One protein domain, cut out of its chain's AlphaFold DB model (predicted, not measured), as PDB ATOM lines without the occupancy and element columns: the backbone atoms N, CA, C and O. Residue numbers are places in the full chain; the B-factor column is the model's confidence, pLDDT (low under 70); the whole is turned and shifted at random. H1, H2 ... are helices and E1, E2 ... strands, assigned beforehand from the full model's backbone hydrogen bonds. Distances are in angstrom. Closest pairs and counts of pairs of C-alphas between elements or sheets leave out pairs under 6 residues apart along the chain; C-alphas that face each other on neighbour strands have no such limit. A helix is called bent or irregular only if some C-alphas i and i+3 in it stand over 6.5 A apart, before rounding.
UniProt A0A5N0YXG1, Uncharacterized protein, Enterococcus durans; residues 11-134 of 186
ATOM      1  N   VAL A  11     153.480 178.427  94.913       90.38
ATOM      2  CA  VAL A  11     154.495 177.743  95.700       90.38
ATOM      3  C   VAL A  11     155.768 178.567  95.609       90.38
ATOM      4  O   VAL A  11     156.281 178.798  94.514       90.38
ATOM      5  N   TYR A  12     156.278 178.998  96.760       90.75
ATOM      6  CA  TYR A  12     157.622 179.555  96.834       90.75
ATOM      7  C   TYR A  12     158.632 178.456  96.551       90.75
ATOM      8  O   TYR A  12     158.588 177.390  97.167       90.75
ATOM      9  N   VAL A  13     159.527 178.729  95.611       88.75
ATOM     10  CA  VAL A  13     160.624 177.844  95.251       88.75
ATOM     11  C   VAL A  13     161.882 178.678  95.300       88.75
ATOM     12  O   VAL A  13     162.008 179.629  94.540       88.75
ATOM     13  N   ASP A  14     162.808 178.327  96.182       86.44
ATOM     14  CA  ASP A  14     164.071 179.045  96.305       86.44
ATOM     15  C   ASP A  14     164.887 178.943  94.997       86.44
ATOM     16  O   ASP A  14     165.002 177.840  94.449       86.44
ATOM     17  N   PRO A  15     165.469 180.044  94.484       83.06
ATOM     18  CA  PRO A  15     166.281 180.021  93.265       83.06
ATOM     19  C   PRO A  15     167.519 179.116  93.364       83.06
ATOM     20  O   PRO A  15     168.065 178.721  92.335       83.06
ATOM     21  N   VAL A  16     167.961 178.766  94.577       84.88
ATOM     22  CA  VAL A  16     169.114 177.889  94.828       84.88
ATOM     23  C   VAL A  16     168.742 176.403  94.721       84.88
ATOM     24  O   VAL A  16     169.620 175.537  94.768       84.88
ATOM     25  N   ILE A  17     167.461 176.054  94.537       79.31
ATOM     26  CA  ILE A  17     167.081 174.648  94.398       79.31
ATOM     27  C   ILE A  17     167.691 174.040  93.125       79.31
ATOM     28  O   ILE A  17     167.361 174.401  91.998       79.31
ATOM     29  N   GLY A  18     168.594 173.073  93.304       73.69
ATOM     30  CA  GLY A  18     169.260 172.419  92.175       73.69
ATOM     31  C   GLY A  18     168.322 171.521  91.358       73.69
ATOM     32  O   GLY A  18     168.409 171.484  90.134       73.69
ATOM     33  N   ASN A  19     167.404 170.804  92.020       84.25
ATOM     34  CA  ASN A  19     166.430 169.933  91.361       84.25
ATOM     35  C   ASN A  19     165.024 170.132  91.938       84.25
ATOM     36  O   ASN A  19     164.741 169.739  93.071       84.25
ATOM     37  N   LEU A  20     164.126 170.675  91.112       85.19
ATOM     38  CA  LEU A  20     162.725 170.914  91.459       85.19
ATOM     39  C   LEU A  20     161.986 169.631  91.874       85.19
ATOM     40  O   LEU A  20     161.069 169.695  92.686       85.19
ATOM     41  N   MET A  21     162.401 168.464  91.366       86.00
ATOM     42  CA  MET A  21     161.773 167.175  91.686       86.00
ATOM     43  C   MET A  21     161.881 166.796  93.165       86.00
ATOM     44  O   MET A  21     161.050 166.040  93.656       86.00
ATOM     45  N   ASN A  22     162.869 167.346  93.872       86.75
ATOM     46  CA  ASN A  22     163.075 167.106  95.299       86.75
ATOM     47  C   ASN A  22     162.316 168.116  96.176       86.75
ATOM     48  O   ASN A  22     162.432 168.075  97.399       86.75
ATOM     49  N   HIS A  23     161.568 169.049  95.578       91.56
ATOM     50  CA  HIS A  23     160.832 170.053  96.332       91.56
ATOM     51  C   HIS A  23     159.703 169.393  97.150       91.56
ATOM     52  O   HIS A  23     158.924 168.624  96.578       91.56
ATOM     53  N   PRO A  24     159.520 169.732  98.443       90.56
ATOM     54  CA  PRO A  24     158.480 169.129  99.290       90.56
ATOM     55  C   PRO A  24     157.058 169.252  98.724       90.56
ATOM     56  O   PRO A  24     156.194 168.428  98.999       90.56
ATOM     57  N   GLN A  25     156.819 170.280  97.905       92.00
ATOM     58  CA  GLN A  25     155.530 170.555  97.260       92.00
ATOM     59  C   GLN A  25     155.516 170.231  95.755       92.00
ATOM     60  O   GLN A  25     154.736 170.818  95.008       92.00
ATOM     61  N   ILE A  26     156.371 169.320  95.274       92.81
ATOM     62  CA  ILE A  26     156.448 168.965  93.845       92.81
ATOM     63  C   ILE A  26     155.096 168.530  93.255       92.81
ATOM     64  O   ILE A  26     154.793 168.855  92.109       92.81
ATOM     65  N   GLY A  27     154.242 167.863  94.040       93.00
ATOM     66  CA  GLY A  27     152.874 167.527  93.626       93.00
ATOM     67  C   GLY A  27     152.062 168.766  93.232       93.00
ATOM     68  O   GLY A  27     151.533 168.822  92.124       93.00
ATOM     69  N   LYS A  28     152.062 169.792  94.092       92.69
ATOM     70  CA  LYS A  28     151.366 171.065  93.861       92.69
ATOM     71  C   LYS A  28     151.980 171.859  92.706       92.69
ATOM     72  O   LYS A  28     151.264 172.390  91.869       92.69
ATOM     73  N   ILE A  29     153.309 171.883  92.603       91.94
ATOM     74  CA  ILE A  29     154.015 172.504  91.468       91.94
ATOM     75  C   ILE A  29     153.572 171.858  90.146       91.94
ATOM     76  O   ILE A  29     153.243 172.556  89.187       91.94
ATOM     77  N   ASN A  30     153.527 170.525  90.087       92.88
ATOM     78  CA  ASN A  30     153.080 169.800  88.898       92.88
ATOM     79  C   ASN A  30     151.611 170.083  88.562       92.88
ATOM     80  O   ASN A  30     151.257 170.152  87.385       92.88
ATOM     81  N   GLU A  31     150.760 170.247  89.572       93.69
ATOM     82  CA  GLU A  31     149.364 170.638  89.393       93.69
ATOM     83  C   GLU A  31     149.234 172.048  88.806       93.69
ATOM     84  O   GLU A  31     148.553 172.213  87.795       93.69
ATOM     85  N   ILE A  32     149.989 173.021  89.326       92.56
ATOM     86  CA  ILE A  32     150.055 174.389  88.787       92.56
ATOM     87  C   ILE A  32     150.432 174.379  87.299       92.56
ATOM     88  O   ILE A  32     149.777 175.037  86.482       92.56
ATOM     89  N   PHE A  33     151.460 173.607  86.919       91.81
ATOM     90  CA  PHE A  33     151.835 173.452  85.513       91.81
ATOM     91  C   PHE A  33     150.690 172.843  84.702       91.81
ATOM     92  O   PHE A  33     150.280 173.434  83.708       91.81
ATOM     93  N   ARG A  34     150.118 171.712  85.131       91.38
ATOM     94  CA  ARG A  34     149.022 171.040  84.407       91.38
ATOM     95  C   ARG A  34     147.793 171.934  84.237       91.38
ATOM     96  O   ARG A  34     147.188 171.929  83.166       91.38
ATOM     97  N   ASN A  35     147.420 172.689  85.263       91.31
ATOM     98  CA  ASN A  35     146.274 173.592  85.218       91.31
ATOM     99  C   ASN A  35     146.533 174.743  84.248       91.31
ATOM    100  O   ASN A  35     145.692 175.030  83.397       91.31
ATOM    101  N   SER A  36     147.724 175.334  84.300       90.88
ATOM    102  CA  SER A  36     148.131 176.397  83.377       90.88
ATOM    103  C   SER A  36     148.184 175.908  81.925       90.88
ATOM    104  O   SER A  36     147.649 176.555  81.030       90.88
ATOM    105  N   GLU A  37     148.745 174.721  81.683       90.62
ATOM    106  CA  GLU A  37     148.776 174.078  80.365       90.62
ATOM    107  C   GLU A  37     147.366 173.865  79.787       90.62
ATOM    108  O   GLU A  37     147.111 174.193  78.625       90.62
ATOM    109  N   LYS A  38     146.428 173.361  80.603       89.06
ATOM    110  CA  LYS A  38     145.020 173.201  80.206       89.06
ATOM    111  C   LYS A  38     144.365 174.545  79.891       89.06
ATOM    112  O   LYS A  38     143.671 174.649  78.883       89.06
ATOM    113  N   ARG A  39     144.600 175.572  80.717       89.19
ATOM    114  CA  ARG A  39     144.048 176.923  80.513       89.19
ATOM    115  C   ARG A  39     144.486 177.521  79.180       89.19
ATOM    116  O   ARG A  39     143.646 178.073  78.484       89.19
ATOM    117  N   TYR A  40     145.750 177.360  78.786       90.69
ATOM    118  CA  TYR A  40     146.229 177.826  77.479       90.69
ATOM    119  C   TYR A  40     145.483 177.167  76.311       90.69
ATOM    120  O   TYR A  40     145.120 177.845  75.353       90.69
ATOM    121  N   PHE A  41     145.220 175.860  76.390       87.25
ATOM    122  CA  PHE A  41     144.495 175.155  75.331       87.25
ATOM    123  C   PHE A  41     143.001 175.522  75.288       87.25
ATOM    124  O   PHE A  41     142.442 175.721  74.208       87.25
ATOM    125  N   ILE A  42     142.364 175.668  76.455       85.81
ATOM    126  CA  ILE A  42     140.988 176.181  76.563       85.81
ATOM    127  C   ILE A  42     140.916 177.578  75.947       85.81
ATOM    128  O   ILE A  42     140.087 177.821  75.078       85.81
ATOM    129  N   HIS A  43     141.845 178.460  76.308       88.31
ATOM    130  CA  HIS A  43     141.868 179.812  75.775       88.31
ATOM    131  C   HIS A  43     142.115 179.858  74.265       88.31
ATOM    132  O   HIS A  43     141.501 180.653  73.563       88.31
ATOM    133  N   LEU A  44     142.952 178.972  73.718       85.94
ATOM    134  CA  LEU A  44     143.098 178.853  72.266       85.94
ATOM    135  C   LEU A  44     141.759 178.501  71.586       85.94
ATOM    136  O   LEU A  44     141.478 178.991  70.492       85.94
ATOM    137  N   SER A  45     140.927 177.695  72.247       81.44
ATOM    138  CA  SER A  45     139.577 177.353  71.782       81.44
ATOM    139  C   SER A  45     138.623 178.552  71.897       81.44
ATOM    140  O   SER A  45     137.873 178.830  70.969       81.44
ATOM    141  N   GLU A  46     138.717 179.343  72.967       85.25
ATOM    142  CA  GLU A  46     137.968 180.604  73.097       85.25
ATOM    143  C   GLU A  46     138.365 181.625  72.016       85.25
ATOM    144  O   GLU A  46     137.506 182.321  71.475       85.25
ATOM    145  N   ILE A  47     139.657 181.724  71.672       86.12
ATOM    146  CA  ILE A  47     140.137 182.587  70.580       86.12
ATOM    147  C   ILE A  47     139.567 182.107  69.245       86.12
ATOM    148  O   ILE A  47     139.179 182.935  68.425       86.12
ATOM    149  N   PHE A  48     139.493 180.796  69.015       82.69
ATOM    150  CA  PHE A  48     138.891 180.248  67.801       82.69
ATOM    151  C   PHE A  48     137.445 180.725  67.602       82.69
ATOM    152  O   PHE A  48     137.086 181.139  66.499       82.69
ATOM    153  N   GLU A  49     136.647 180.719  68.670       79.31
ATOM    154  CA  GLU A  49     135.241 181.135  68.637       79.31
ATOM    155  C   GLU A  49     135.083 182.659  68.531       79.31
ATOM    156  O   GLU A  49     134.320 183.152  67.699       79.31
ATOM    157  N   ASN A  50     135.830 183.417  69.340       82.56
ATOM    158  CA  ASN A  50     135.617 184.859  69.508       82.56
ATOM    159  C   ASN A  50     136.462 185.729  68.566       82.56
ATOM    160  O   ASN A  50     136.070 186.842  68.219       82.56
ATOM    161  N   ASN A  51     137.641 185.253  68.159       85.00
ATOM    162  CA  ASN A  51     138.557 185.968  67.273       85.00
ATOM    163  C   ASN A  51     139.236 185.006  66.280       85.00
ATOM    164  O   ASN A  51     140.441 184.738  66.367       85.00
ATOM    165  N   PRO A  52     138.481 184.506  65.287       80.19
ATOM    166  CA  PRO A  52     138.976 183.507  64.349       80.19
ATOM    167  C   PRO A  52     140.222 183.975  63.580       80.19
ATOM    168  O   PRO A  52     141.137 183.195  63.341       80.19
ATOM    169  N   LEU A  53     140.323 185.257  63.217       83.38
ATOM    170  CA  LEU A  53     141.507 185.762  62.510       83.38
ATOM    171  C   LEU A  53     142.781 185.643  63.358       83.38
ATOM    172  O   LEU A  53     143.837 185.279  62.838       83.38
ATOM    173  N   LEU A  54     142.679 185.912  64.662       86.81
ATOM    174  CA  LEU A  54     143.791 185.718  65.585       86.81
ATOM    175  C   LEU A  54     144.128 184.232  65.751       86.81
ATOM    176  O   LEU A  54     145.308 183.886  65.733       86.81
ATOM    177  N   TYR A  55     143.122 183.356  65.842       86.62
ATOM    178  CA  TYR A  55     143.352 181.911  65.873       86.62
ATOM    179  C   TYR A  55     144.107 181.428  64.634       86.62
ATOM    180  O   TYR A  55     145.127 180.762  64.776       86.62
ATOM    181  N   ALA A  56     143.651 181.796  63.428       84.25
ATOM    182  CA  ALA A  56     144.305 181.401  62.179       84.25
ATOM    183  C   ALA A  56     145.772 181.837  62.159       84.25
ATOM    184  O   ALA A  56     146.647 181.051  61.813       84.25
ATOM    185  N   LYS A  57     146.058 183.061  62.615       88.88
ATOM    186  CA  LYS A  57     147.432 183.553  62.733       88.88
ATOM    187  C   LYS A  57     148.270 182.701  63.692       88.88
ATOM    188  O   LYS A  57     149.406 182.365  63.372       88.88
ATOM    189  N   ILE A  58     147.736 182.359  64.867       89.81
ATOM    190  CA  ILE A  58     148.428 181.501  65.843       89.81
ATOM    191  C   ILE A  58     148.672 180.110  65.247       89.81
ATOM    192  O   ILE A  58     149.793 179.608  65.304       89.81
ATOM    193  N   GLU A  59     147.656 179.511  64.631       88.94
ATOM    194  CA  GLU A  59     147.734 178.205  63.978       88.94
ATOM    195  C   GLU A  59     148.801 178.193  62.872       88.94
ATOM    196  O   GLU A  59     149.671 177.326  62.876       88.94
ATOM    197  N   GLU A  60     148.815 179.193  61.987       88.75
ATOM    198  CA  GLU A  60     149.815 179.336  60.922       88.75
ATOM    199  C   GLU A  60     151.242 179.449  61.470       88.75
ATOM    200  O   GLU A  60     152.168 178.821  60.945       88.75
ATOM    201  N   ILE A  61     151.438 180.215  62.550       90.88
ATOM    202  CA  ILE A  61     152.743 180.332  63.213       90.88
ATOM    203  C   ILE A  61     153.203 178.967  63.730       90.88
ATOM    204  O   ILE A  61     154.363 178.583  63.533       90.88
ATOM    205  N   ILE A  62     152.303 178.224  64.374       90.25
ATOM    206  CA  ILE A  62     152.590 176.886  64.891       90.25
ATOM    207  C   ILE A  62     152.903 175.946  63.728       90.25
ATOM    208  O   ILE A  62     153.932 175.272  63.740       90.25
ATOM    209  N   PHE A  63     152.101 175.952  62.670       89.31
ATOM    210  CA  PHE A  63     152.311 175.088  61.513       89.31
ATOM    211  C   PHE A  63     153.666 175.354  60.867       89.31
ATOM    212  O   PHE A  63     154.447 174.426  60.657       89.31
ATOM    213  N   ALA A  64     154.018 176.624  60.666       87.69
ATOM    214  CA  ALA A  64     155.328 177.008  60.161       87.69
ATOM    215  C   ALA A  64     156.471 176.545  61.082       87.69
ATOM    216  O   ALA A  64     157.518 176.106  60.594       87.69
ATOM    217  N   LYS A  65     156.290 176.608  62.411       89.06
ATOM    218  CA  LYS A  65     157.279 176.144  63.399       89.06
ATOM    219  C   LYS A  65     157.511 174.634  63.316       89.06
ATOM    220  O   LYS A  65     158.661 174.204  63.399       89.06
ATOM    221  N   TYR A  66     156.451 173.854  63.128       87.50
ATOM    222  CA  TYR A  66     156.505 172.390  63.057       87.50
ATOM    223  C   TYR A  66     156.592 171.844  61.622       87.50
ATOM    224  O   TYR A  66     156.582 170.631  61.438       87.50
ATOM    225  N   LYS A  67     156.744 172.717  60.613       86.06
ATOM    226  CA  LYS A  67     156.784 172.368  59.178       86.06
ATOM    227  C   LYS A  67     155.552 171.572  58.722       86.06
ATOM    228  O   LYS A  67     155.658 170.646  57.922       86.06
ATOM    229  N   ILE A  68     154.393 171.947  59.241       82.25
ATOM    230  CA  ILE A  68     153.094 171.428  58.827       82.25
ATOM    231  C   ILE A  68     152.655 172.250  57.608       82.25
ATOM    232  O   ILE A  68     152.569 173.473  57.688       82.25
ATOM    233  N   PHE A  69     152.414 171.590  56.476       76.38
ATOM    234  CA  PHE A  69     152.015 172.234  55.208       76.38
ATOM    235  C   PHE A  69     150.503 172.219  54.980       76.38
ATOM    236  O   PHE A  69     150.014 172.403  53.867       76.38
ATOM    237  N   GLU A  70     149.773 171.948  56.043       70.62
ATOM    238  CA  GLU A  70     148.375 171.600  55.979       70.62
ATOM    239  C   GLU A  70     147.470 172.832  56.014       70.62
ATOM    240  O   GLU A  70     147.874 173.930  56.406       70.62
ATOM    241  N   THR A  71     146.223 172.658  55.574       72.75
ATOM    242  CA  THR A  71     145.267 173.769  55.498       72.75
ATOM    243  C   THR A  71     144.745 174.121  56.891       72.75
ATOM    244  O   THR A  71     144.236 173.249  57.597       72.75
ATOM    245  N   SER A  72     144.809 175.409  57.247       71.50
ATOM    246  CA  SER A  72     144.225 175.954  58.480       71.50
ATOM    247  C   SER A  72     142.785 175.476  58.691       71.50
ATOM    248  O   SER A  72     141.974 175.469  57.752       71.50
ATOM    249  N   LEU A  73     142.438 175.129  59.935       73.25
ATOM    250  CA  LEU A  73     141.096 174.672  60.297       73.25
ATOM    251  C   LEU A  73     140.016 175.687  59.893       73.25
ATOM    252  O   LEU A  73     138.941 175.312  59.420       73.25
ATOM    253  N   LEU A  74     140.327 176.980  59.992       68.94
ATOM    254  CA  LEU A  74     139.433 178.066  59.597       68.94
ATOM    255  C   LEU A  74     139.125 178.082  58.100       68.94
ATOM    256  O   LEU A  74     137.987 178.335  57.698       68.94
ATOM    257  N   VAL A  75     140.120 177.786  57.264       67.81
ATOM    258  CA  VAL A  75     139.947 177.711  55.807       67.81
ATOM    259  C   VAL A  75     139.081 176.508  55.435       67.81
ATOM    260  O   VAL A  75     138.204 176.630  54.576       67.81
ATOM    261  N   VAL A  76     139.278 175.368  56.104       67.25
ATOM    262  CA  VAL A  76     138.445 174.172  55.912       67.25
ATOM    263  C   VAL A  76     136.981 174.468  56.246       67.25
ATOM    264  O   VAL A  76     136.098 174.135  55.458       67.25
ATOM    265  N   LEU A  77     136.714 175.135  57.373       64.88
ATOM    266  CA  LEU A  77     135.348 175.440  57.807       64.88
ATOM    267  C   LEU A  77     134.645 176.454  56.893       64.88
ATOM    268  O   LEU A  77     133.504 176.216  56.499       64.88
ATOM    269  N   ARG A  78     135.346 177.511  56.448       65.81
ATOM    270  CA  ARG A  78     134.805 178.472  55.465       65.81
ATOM    271  C   ARG A  78     134.410 177.806  54.147       65.81
ATOM    272  O   ARG A  78     133.336 178.086  53.626       65.81
ATOM    273  N   ARG A  79     135.251 176.912  53.608       59.38
ATOM    274  CA  ARG A  79     134.973 176.192  52.346       59.38
ATOM    275  C   ARG A  79     133.751 175.280  52.433       59.38
ATOM    276  O   ARG A  79     133.110 175.038  51.419       59.38
ATOM    277  N   GLN A  80     133.436 174.779  53.623       58.69
ATOM    278  CA  GLN A  80     132.290 173.896  53.838       58.69
ATOM    279  C   GLN A  80     130.972 174.651  54.059       58.69
ATOM    280  O   GLN A  80     129.954 174.001  54.274       58.69
ATOM    281  N   GLY A  81     130.968 175.992  54.030       51.75
ATOM    282  CA  GLY A  81     129.760 176.796  54.259       51.75
ATOM    283  C   GLY A  81     129.192 176.658  55.674       51.75
ATOM    284  O   GLY A  81     128.053 177.041  55.925       51.75
ATOM    285  N   LYS A  82     129.973 176.098  56.600       57.62
ATOM    286  CA  LYS A  82     129.557 175.894  57.982       57.62
ATOM    287  C   LYS A  82     129.909 177.139  58.766       57.62
ATOM    288  O   LYS A  82     131.068 177.559  58.790       57.62
ATOM    289  N   GLY A  83     128.892 177.746  59.370       51.41
ATOM    290  CA  GLY A  83     129.100 178.789  60.361       51.41
ATOM    291  C   GLY A  83     129.984 178.262  61.491       51.41
ATOM    292  O   GLY A  83     130.026 177.064  61.752       51.41
ATOM    293  N   ILE A  84     130.677 179.167  62.180       50.47
ATOM    294  CA  ILE A  84     131.529 178.868  63.351       50.47
ATOM    295  C   ILE A  84     130.710 178.222  64.500       50.47
ATOM    296  O   ILE A  84     131.263 177.725  65.475       50.47
ATOM    297  N   LEU A  85     129.382 178.173  64.366       40.00
ATOM    298  CA  LEU A  85     128.450 177.581  65.312       40.00
ATOM    299  C   LEU A  85     128.515 176.042  65.286       40.00
ATOM    300  O   LEU A  85     127.953 175.389  64.415       40.00
ATOM    301  N   HIS A  86     129.212 175.502  66.287       42.06
ATOM    302  CA  HIS A  86     128.869 174.309  67.075       42.06
ATOM    303  C   HIS A  86     128.472 172.979  66.406       42.06
ATOM    304  O   HIS A  86     127.971 172.106  67.110       42.06
ATOM    305  N   ASP A  87     128.761 172.722  65.132       39.31
ATOM    306  CA  ASP A  87     128.490 171.383  64.592       39.31
ATOM    307  C   ASP A  87     129.662 170.405  64.753       39.31
ATOM    308  O   ASP A  87     130.748 170.557  64.181       39.31
ATOM    309  N   SER A  88     129.370 169.349  65.519       41.81
ATOM    310  CA  SER A  88     130.111 168.110  65.784       41.81
ATOM    311  C   SER A  88     130.482 167.324  64.518       41.81
ATOM    312  O   SER A  88     130.111 166.166  64.342       41.81
ATOM    313  N   LEU A  89     131.233 167.928  63.602       45.59
ATOM    314  CA  LEU A  89     131.688 167.274  62.379       45.59
ATOM    315  C   LEU A  89     133.043 166.620  62.572       45.59
ATOM    316  O   LEU A  89     134.094 167.123  62.163       45.59
ATOM    317  N   ILE A  90     132.977 165.435  63.160       46.84
ATOM    318  CA  ILE A  90     134.005 164.417  63.009       46.84
ATOM    319  C   ILE A  90     133.788 163.772  61.632       46.84
ATOM    320  O   ILE A  90     132.996 162.849  61.477       46.84
ATOM    321  N   LEU A  91     134.467 164.288  60.607       45.91
ATOM    322  CA  LEU A  91     134.633 163.580  59.333       45.91
ATOM    323  C   LEU A  91     135.806 162.587  59.497       45.91
ATOM    324  O   LEU A  91     136.858 163.027  59.954       45.91
ATOM    325  N   PRO A  92     135.679 161.290  59.155       44.47
ATOM    326  CA  PRO A  92     136.657 160.253  59.528       44.47
ATOM    327  C   PRO A  92     138.103 160.505  59.059       44.47
ATOM    328  O   PRO A  92     139.029 160.369  59.858       44.47
ATOM    329  N   ASP A  93     138.308 160.977  57.823       52.44
ATOM    330  CA  ASP A  93     139.648 161.319  57.303       52.44
ATOM    331  C   ASP A  93     140.198 162.628  57.891       52.44
ATOM    332  O   ASP A  93     141.398 162.786  58.115       52.44
ATOM    333  N   LEU A  94     139.301 163.551  58.246       55.69
ATOM    334  CA  LEU A  94     139.629 164.750  59.014       55.69
ATOM    335  C   LEU A  94     139.903 164.434  60.485       55.69
ATOM    336  O   LEU A  94     140.571 165.227  61.131       55.69
ATOM    337  N   ALA A  95     139.408 163.326  61.037       59.19
ATOM    338  CA  ALA A  95     139.500 163.034  62.465       59.19
ATOM    339  C   ALA A  95     140.940 162.717  62.878       59.19
ATOM    340  O   ALA A  95     141.462 163.330  63.806       59.19
ATOM    341  N   LYS A  96     141.616 161.825  62.144       60.22
ATOM    342  CA  LYS A  96     143.030 161.496  62.391       60.22
ATOM    343  C   LYS A  96     143.939 162.703  62.134       60.22
ATOM    344  O   LYS A  96     144.782 163.026  62.964       60.22
ATOM    345  N   TYR A  97     143.692 163.415  61.038       61.97
ATOM    346  CA  TYR A  97     144.357 164.672  60.691       61.97
ATOM    347  C   TYR A  97     144.200 165.744  61.789       61.97
ATOM    348  O   TYR A  97     145.180 166.333  62.252       61.97
ATOM    349  N   ARG A  98     142.974 165.940  62.292       67.69
ATOM    350  CA  ARG A  98     142.672 166.855  63.401       67.69
ATOM    351  C   ARG A  98     143.329 166.415  64.696       67.69
ATOM    352  O   ARG A  98     143.741 167.281  65.455       67.69
ATOM    353  N   MET A  99     143.452 165.115  64.961       72.31
ATOM    354  CA  MET A  99     144.153 164.638  66.152       72.31
ATOM    355  C   MET A  99     145.631 165.023  66.127       72.31
ATOM    356  O   MET A  99     146.144 165.460  67.153       72.31
ATOM    357  N   ASP A 100     146.317 164.892  64.993       76.31
ATOM    358  CA  ASP A 100     147.741 165.232  64.921       76.31
ATOM    359  C   ASP A 100     147.968 166.747  64.980       76.31
ATOM    360  O   ASP A 100     148.803 167.206  65.761       76.31
ATOM    361  N   VAL A 101     147.144 167.539  64.287       79.56
ATOM    362  CA  VAL A 101     147.138 169.007  64.420       79.56
ATOM    363  C   VAL A 101     146.831 169.439  65.859       79.56
ATOM    364  O   VAL A 101     147.574 170.232  66.436       79.56
ATOM    365  N   ALA A 102     145.789 168.882  66.482       81.00
ATOM    366  CA  ALA A 102     145.408 169.206  67.855       81.00
ATOM    367  C   ALA A 102     146.500 168.830  68.861       81.00
ATOM    368  O   ALA A 102     146.734 169.583  69.803       81.00
ATOM    369  N   LYS A 103     147.217 167.716  68.653       85.50
ATOM    370  CA  LYS A 103     148.390 167.369  69.469       85.50
ATOM    371  C   LYS A 103     149.475 168.432  69.354       85.50
ATOM    372  O   LYS A 103     150.033 168.807  70.379       85.50
ATOM    373  N   VAL A 104     149.774 168.924  68.150       89.44
ATOM    374  CA  VAL A 104     150.790 169.976  67.972       89.44
ATOM    375  C   VAL A 104     150.348 171.287  68.625       89.44
ATOM    376  O   VAL A 104     151.140 171.906  69.337       89.44
ATOM    377  N   LEU A 105     149.083 171.682  68.457       88.75
ATOM    378  CA  LEU A 105     148.518 172.859  69.124       88.75
ATOM    379  C   LEU A 105     148.586 172.727  70.652       88.75
ATOM    380  O   LEU A 105     149.037 173.649  71.330       88.75
ATOM    381  N   LEU A 106     148.209 171.566  71.195       89.75
ATOM    382  CA  LEU A 106     148.290 171.274  72.626       89.75
ATOM    383  C   LEU A 106     149.734 171.322  73.131       89.75
ATOM    384  O   LEU A 106     150.005 171.950  74.151       89.75
ATOM    385  N   GLN A 107     150.673 170.704  72.413       92.12
ATOM    386  CA  GLN A 107     152.094 170.731  72.764       92.12
ATOM    387  C   GLN A 107     152.652 172.155  72.789       92.12
ATOM    388  O   GLN A 107     153.468 172.479  73.653       92.12
ATOM    389  N   GLU A 108     152.238 173.010  71.856       92.38
ATOM    390  CA  GLU A 108     152.663 174.405  71.865       92.38
ATOM    391  C   GLU A 108     152.021 175.184  73.018       92.38
ATOM    392  O   GLU A 108     152.735 175.882  73.733       92.38
ATOM    393  N   CYS A 109     150.725 174.993  73.282       91.00
ATOM    394  CA  CYS A 109     150.049 175.569  74.451       91.00
ATOM    395  C   CYS A 109     150.759 175.191  75.756       91.00
ATOM    396  O   CYS A 109     150.978 176.040  76.619       91.00
ATOM    397  N   GLN A 110     151.189 173.932  75.880       92.12
ATOM    398  CA  GLN A 110     151.943 173.465  77.039       92.12
ATOM    399  C   GLN A 110     153.291 174.179  77.188       92.12
ATOM    400  O   GLN A 110     153.704 174.531  78.294       92.12
ATOM    401  N   LYS A 111     153.991 174.407  76.072       92.31
ATOM    402  CA  LYS A 111     155.265 175.139  76.061       92.31
ATOM    403  C   LYS A 111     155.069 176.603  76.442       92.31
ATOM    404  O   LYS A 111     155.817 177.088  77.288       92.31
ATOM    405  N   GLU A 112     154.070 177.275  75.873       92.12
ATOM    406  CA  GLU A 112     153.762 178.668  76.213       92.12
ATOM    407  C   GLU A 112     153.383 178.817  77.688       92.12
ATOM    408  O   GLU A 112     153.938 179.683  78.361       92.12
ATOM    409  N   ALA A 113     152.555 177.918  78.233       91.75
ATOM    410  CA  ALA A 113     152.197 177.922  79.652       91.75
ATOM    411  C   ALA A 113     153.426 177.802  80.565       91.75
ATOM    412  O   ALA A 113     153.612 178.589  81.495       91.75
ATOM    413  N   ARG A 114     154.320 176.846  80.278       91.12
ATOM    414  CA  ARG A 114     155.558 176.664  81.054       91.12
ATOM    415  C   ARG A 114     156.471 177.880  80.979       91.12
ATOM    416  O   ARG A 114     157.094 178.234  81.978       91.12
ATOM    417  N   LEU A 115     156.586 178.491  79.801       90.81
ATOM    418  CA  LEU A 115     157.385 179.699  79.613       90.81
ATOM    419  C   LEU A 115     156.780 180.888  80.355       90.81
ATOM    420  O   LEU A 115     157.524 181.620  80.996       90.81
ATOM    421  N   ALA A 116     155.457 181.047  80.332       90.62
ATOM    422  CA  ALA A 116     154.768 182.097  81.070       90.62
ATOM    423  C   ALA A 116     155.018 181.984  82.582       90.62
ATOM    424  O   ALA A 116     155.442 182.960  83.197       90.62
ATOM    425  N   ILE A 117     154.883 180.780  83.155       90.56
ATOM    426  CA  ILE A 117     155.215 180.520  84.567       90.56
ATOM    427  C   ILE A 117     156.676 180.881  84.864       90.56
ATOM    428  O   ILE A 117     156.963 181.574  85.838       90.56
ATOM    429  N   ARG A 118     157.618 180.443  84.018       88.69
ATOM    430  CA  ARG A 118     159.055 180.714  84.212       88.69
ATOM    431  C   ARG A 118     159.406 182.194  84.103       88.69
ATOM    432  O   ARG A 118     160.236 182.671  84.865       88.69
ATOM    433  N   ASN A 119     158.794 182.915  83.169       88.62
ATOM    434  CA  ASN A 119     159.031 184.347  82.999       88.62
ATOM    435  C   ASN A 119     158.475 185.144  84.187       88.62
ATOM    436  O   ASN A 119     159.108 186.099  84.633       88.62
ATOM    437  N   ALA A 120     157.330 184.717  84.724       88.94
ATOM    438  CA  ALA A 120     156.708 185.339  85.887       88.94
ATOM    439  C   ALA A 120     157.414 184.986  87.209       88.94
ATOM    440  O   ALA A 120     157.322 185.749  88.162       88.94
ATOM    441  N   TYR A 121     158.148 183.870  87.278       89.38
ATOM    442  CA  TYR A 121     158.779 183.367  88.506       89.38
ATOM    443  C   TYR A 121     159.616 184.419  89.250       89.38
ATOM    444  O   TYR A 121     159.379 184.674  90.430       89.38
ATOM    445  N   TYR A 122     160.554 185.081  88.564       86.12
ATOM    446  CA  TYR A 122     161.374 186.131  89.183       86.12
ATOM    447  C   TYR A 122     160.554 187.382  89.516       86.12
ATOM    448  O   TYR A 122     160.759 187.998  90.558       86.12
ATOM    449  N   GLN A 123     159.602 187.739  88.650       86.25
ATOM    450  CA  GLN A 123     158.740 188.911  88.831       86.25
ATOM    451  C   GLN A 123     157.809 188.757  90.039       86.25
ATOM    452  O   GLN A 123     157.499 189.735  90.712       86.25
ATOM    453  N   ASN A 124     157.428 187.519  90.351       87.06
ATOM    454  CA  ASN A 124     156.551 187.168  91.459       87.06
ATOM    455  C   ASN A 124     157.322 186.830  92.747       87.06
ATOM    456  O   ASN A 124     156.762 186.196  93.634       87.06
ATOM    457  N   GLY A 125     158.602 187.203  92.864       87.69
ATOM    458  CA  GLY A 125     159.384 186.950  94.079       87.69
ATOM    459  C   GLY A 125     159.671 185.467  94.319       87.69
ATOM    460  O   GLY A 125     159.561 184.990  95.446       87.69
ATOM    461  N   TYR A 126     160.027 184.741  93.256       90.50
ATOM    462  CA  TYR A 126     160.343 183.308  93.280       90.50
ATOM    463  C   TYR A 126     159.135 182.405  93.595       90.50
ATOM    464  O   TYR A 126     159.262 181.309  94.145       90.50
ATOM    465  N   LEU A 127     157.939 182.857  93.210       90.88
ATOM    466  CA  LEU A 127     156.705 182.081  93.292       90.88
ATOM    467  C   LEU A 127     156.408 181.410  91.949       90.88
ATOM    468  O   LEU A 127     156.235 182.073  90.924       90.88
ATOM    469  N   ILE A 128     156.283 180.085  91.961       90.56
ATOM    470  CA  ILE A 128     155.629 179.339  90.883       90.56
ATOM    471  C   ILE A 128     154.128 179.427  91.137       90.56
ATOM    472  O   ILE A 128     153.659 178.905  92.143       90.56
ATOM    473  N   GLY A 129     153.382 180.080  90.249       89.00
ATOM    474  CA  GLY A 129     151.932 180.246  90.368       89.00
ATOM    475  C   GLY A 129     151.198 179.941  89.069       89.00
ATOM    476  O   GLY A 129     151.800 179.942  87.992       89.00
ATOM    477  N   GLU A 130     149.901 179.662  89.175       86.56
ATOM    478  CA  GLU A 130     149.049 179.445  88.002       86.56
ATOM    479  C   GLU A 130     148.954 180.692  87.110       86.56
ATOM    480  O   GLU A 130     148.853 181.824  87.588       86.56
ATOM    481  N   THR A 131     148.907 180.478  85.793       81.62
ATOM    482  CA  THR A 131     148.650 181.541  84.813       81.62
ATOM    483  C   THR A 131     147.171 181.564  84.428       81.62
ATOM    484  O   THR A 131     146.670 180.599  83.848       81.62
ATOM    485  N   TYR A 132     146.479 182.670  84.710       71.94
ATOM    486  CA  TYR A 132     145.036 182.818  84.454       71.94
ATOM    487  C   TYR A 132     144.697 183.627  83.199       71.94
ATOM    488  O   TYR A 132     143.577 183.528  82.706       71.94
ATOM    489  N   SER A 133     145.658 184.386  82.671       72.62
ATOM    490  CA  SER A 133     145.505 185.211  81.470       72.62
ATOM    491  C   SER A 133     146.512 184.753  80.412       72.62
ATOM    492  O   SER A 133     147.561 185.375  80.251       72.62
ATOM    493  N   PRO A 134     146.268 183.599  79.767       77.19
ATOM    494  CA  PRO A 134     147.154 183.083  78.736       77.19
ATOM    495  C   PRO A 134     147.184 184.024  77.531       77.19
ATOM    496  O   PRO A 134     146.160 184.282  76.910       77.19
TER     497      PRO A 134
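Overview. This is residues 11 to 134 of the 186 residues of an uncharacterized protein of Enterococcus durans (UniProt A0A5N0YXG1). Two long helices, H1 and H4, cross near their middles as a long, slanting X; H2 lies across H4 beyond the crossing, near the last residues of H1, and the short H3 packs on the first residues of H2 farther out. At the other end, the short strand E1 lies between the splayed ends of H1 and H4 and pairs with residues 11 to 12, while residues 77 to 83 stick out near H3. The printed part has 124 residues, with four named helices and one named strand in the order H1, H2, H3, H4, E1, and its class is mostly helix. It is loose, with a radius of gyration of the C-alphas of 17.7 A, and its C-alphas span 55 by 25 by 25 A.

Along the chain. The printed part begins at Val 11, and residues 11 to 25 hold no named element. H1, residues 26 to 50, begins with C-alpha 26 at (156.448, 168.965, 93.845) and is 35.8 A long from first to last C-alpha. H2, residues 52 to 66, is 20.8 A long. H3 is a helix of seven residues, 73 to 79. Residues 80 to 91 again hold no named element. H4, residues 92 to 123, is the longest helix, 46.6 A from C-alpha 92 at (136.657, 160.253, 59.528) to C-alpha 123 at (158.740, 188.911, 88.831). It is only just irregular: C-alphas 119 and 122 are 6.8 A apart, and its line is a rough one. E1, residues 127 to 129, is a strand of three residues whose last C-alpha stands at (151.932, 180.246, 90.368).

Arrangement. The helix packing is mostly crossed, with no shallow tilt among the four pairs of helices that touch. H1 and H4 touch at a steep tilt of 57 degrees, opposite ways, H1 with residues 33 to 44 alone and H4 with residues 105 to 117 alone; their closest C-alphas, those of Glu 37 and Gln 110, are 4.6 A apart. H1 also touches H2, with its residues 44 to 48 alone, at a steep tilt of 56 degrees; the closest C-alphas are those of Phe 48 and Tyr 55, 5.1 A apart. H2 and H4 touch about perpendicular, at 90 degrees, with the C-alphas of Ile 62 and Leu 105 closest at 7.1 A. H2 and H3 only just touch, with 3 pairs of C-alphas within 8 A, the closest those of Ala 56 and Leu 74 at 6.4 A. H3 is apart from H1 and from H4. E1 pairs with no named strand, but residues 11 to 12 pair antiparallel with its residues 127 to 128. The closest C-alphas of H4 and E1 are those of Tyr 121 and Leu 127, 5.4 A apart, and those of H1 and E1 are Ile 32 and Gly 129, 6.4 A apart. In H1, H2 and H3 every O i to N i+4 pair is within hydrogen-bond range; in H4 it is 24 of 28.

Size, cuts and confidence. The outline is a rod, and the two C-alphas farthest apart, those of Val 16 and Gly 81, are 56.5 A from each other. The printed part has no cut. The link from H3 to H4, with 12 residues, is long; the links from H1 to H2 and from H4 to E1 are tight, and that from H2 to H3, with 6 residues, is short. Residues 77 to 83, of which 77 to 79 belong to H3, stand free. The mean pLDDT of the printed part is 80.1, and residues 74 to 98 are under 70.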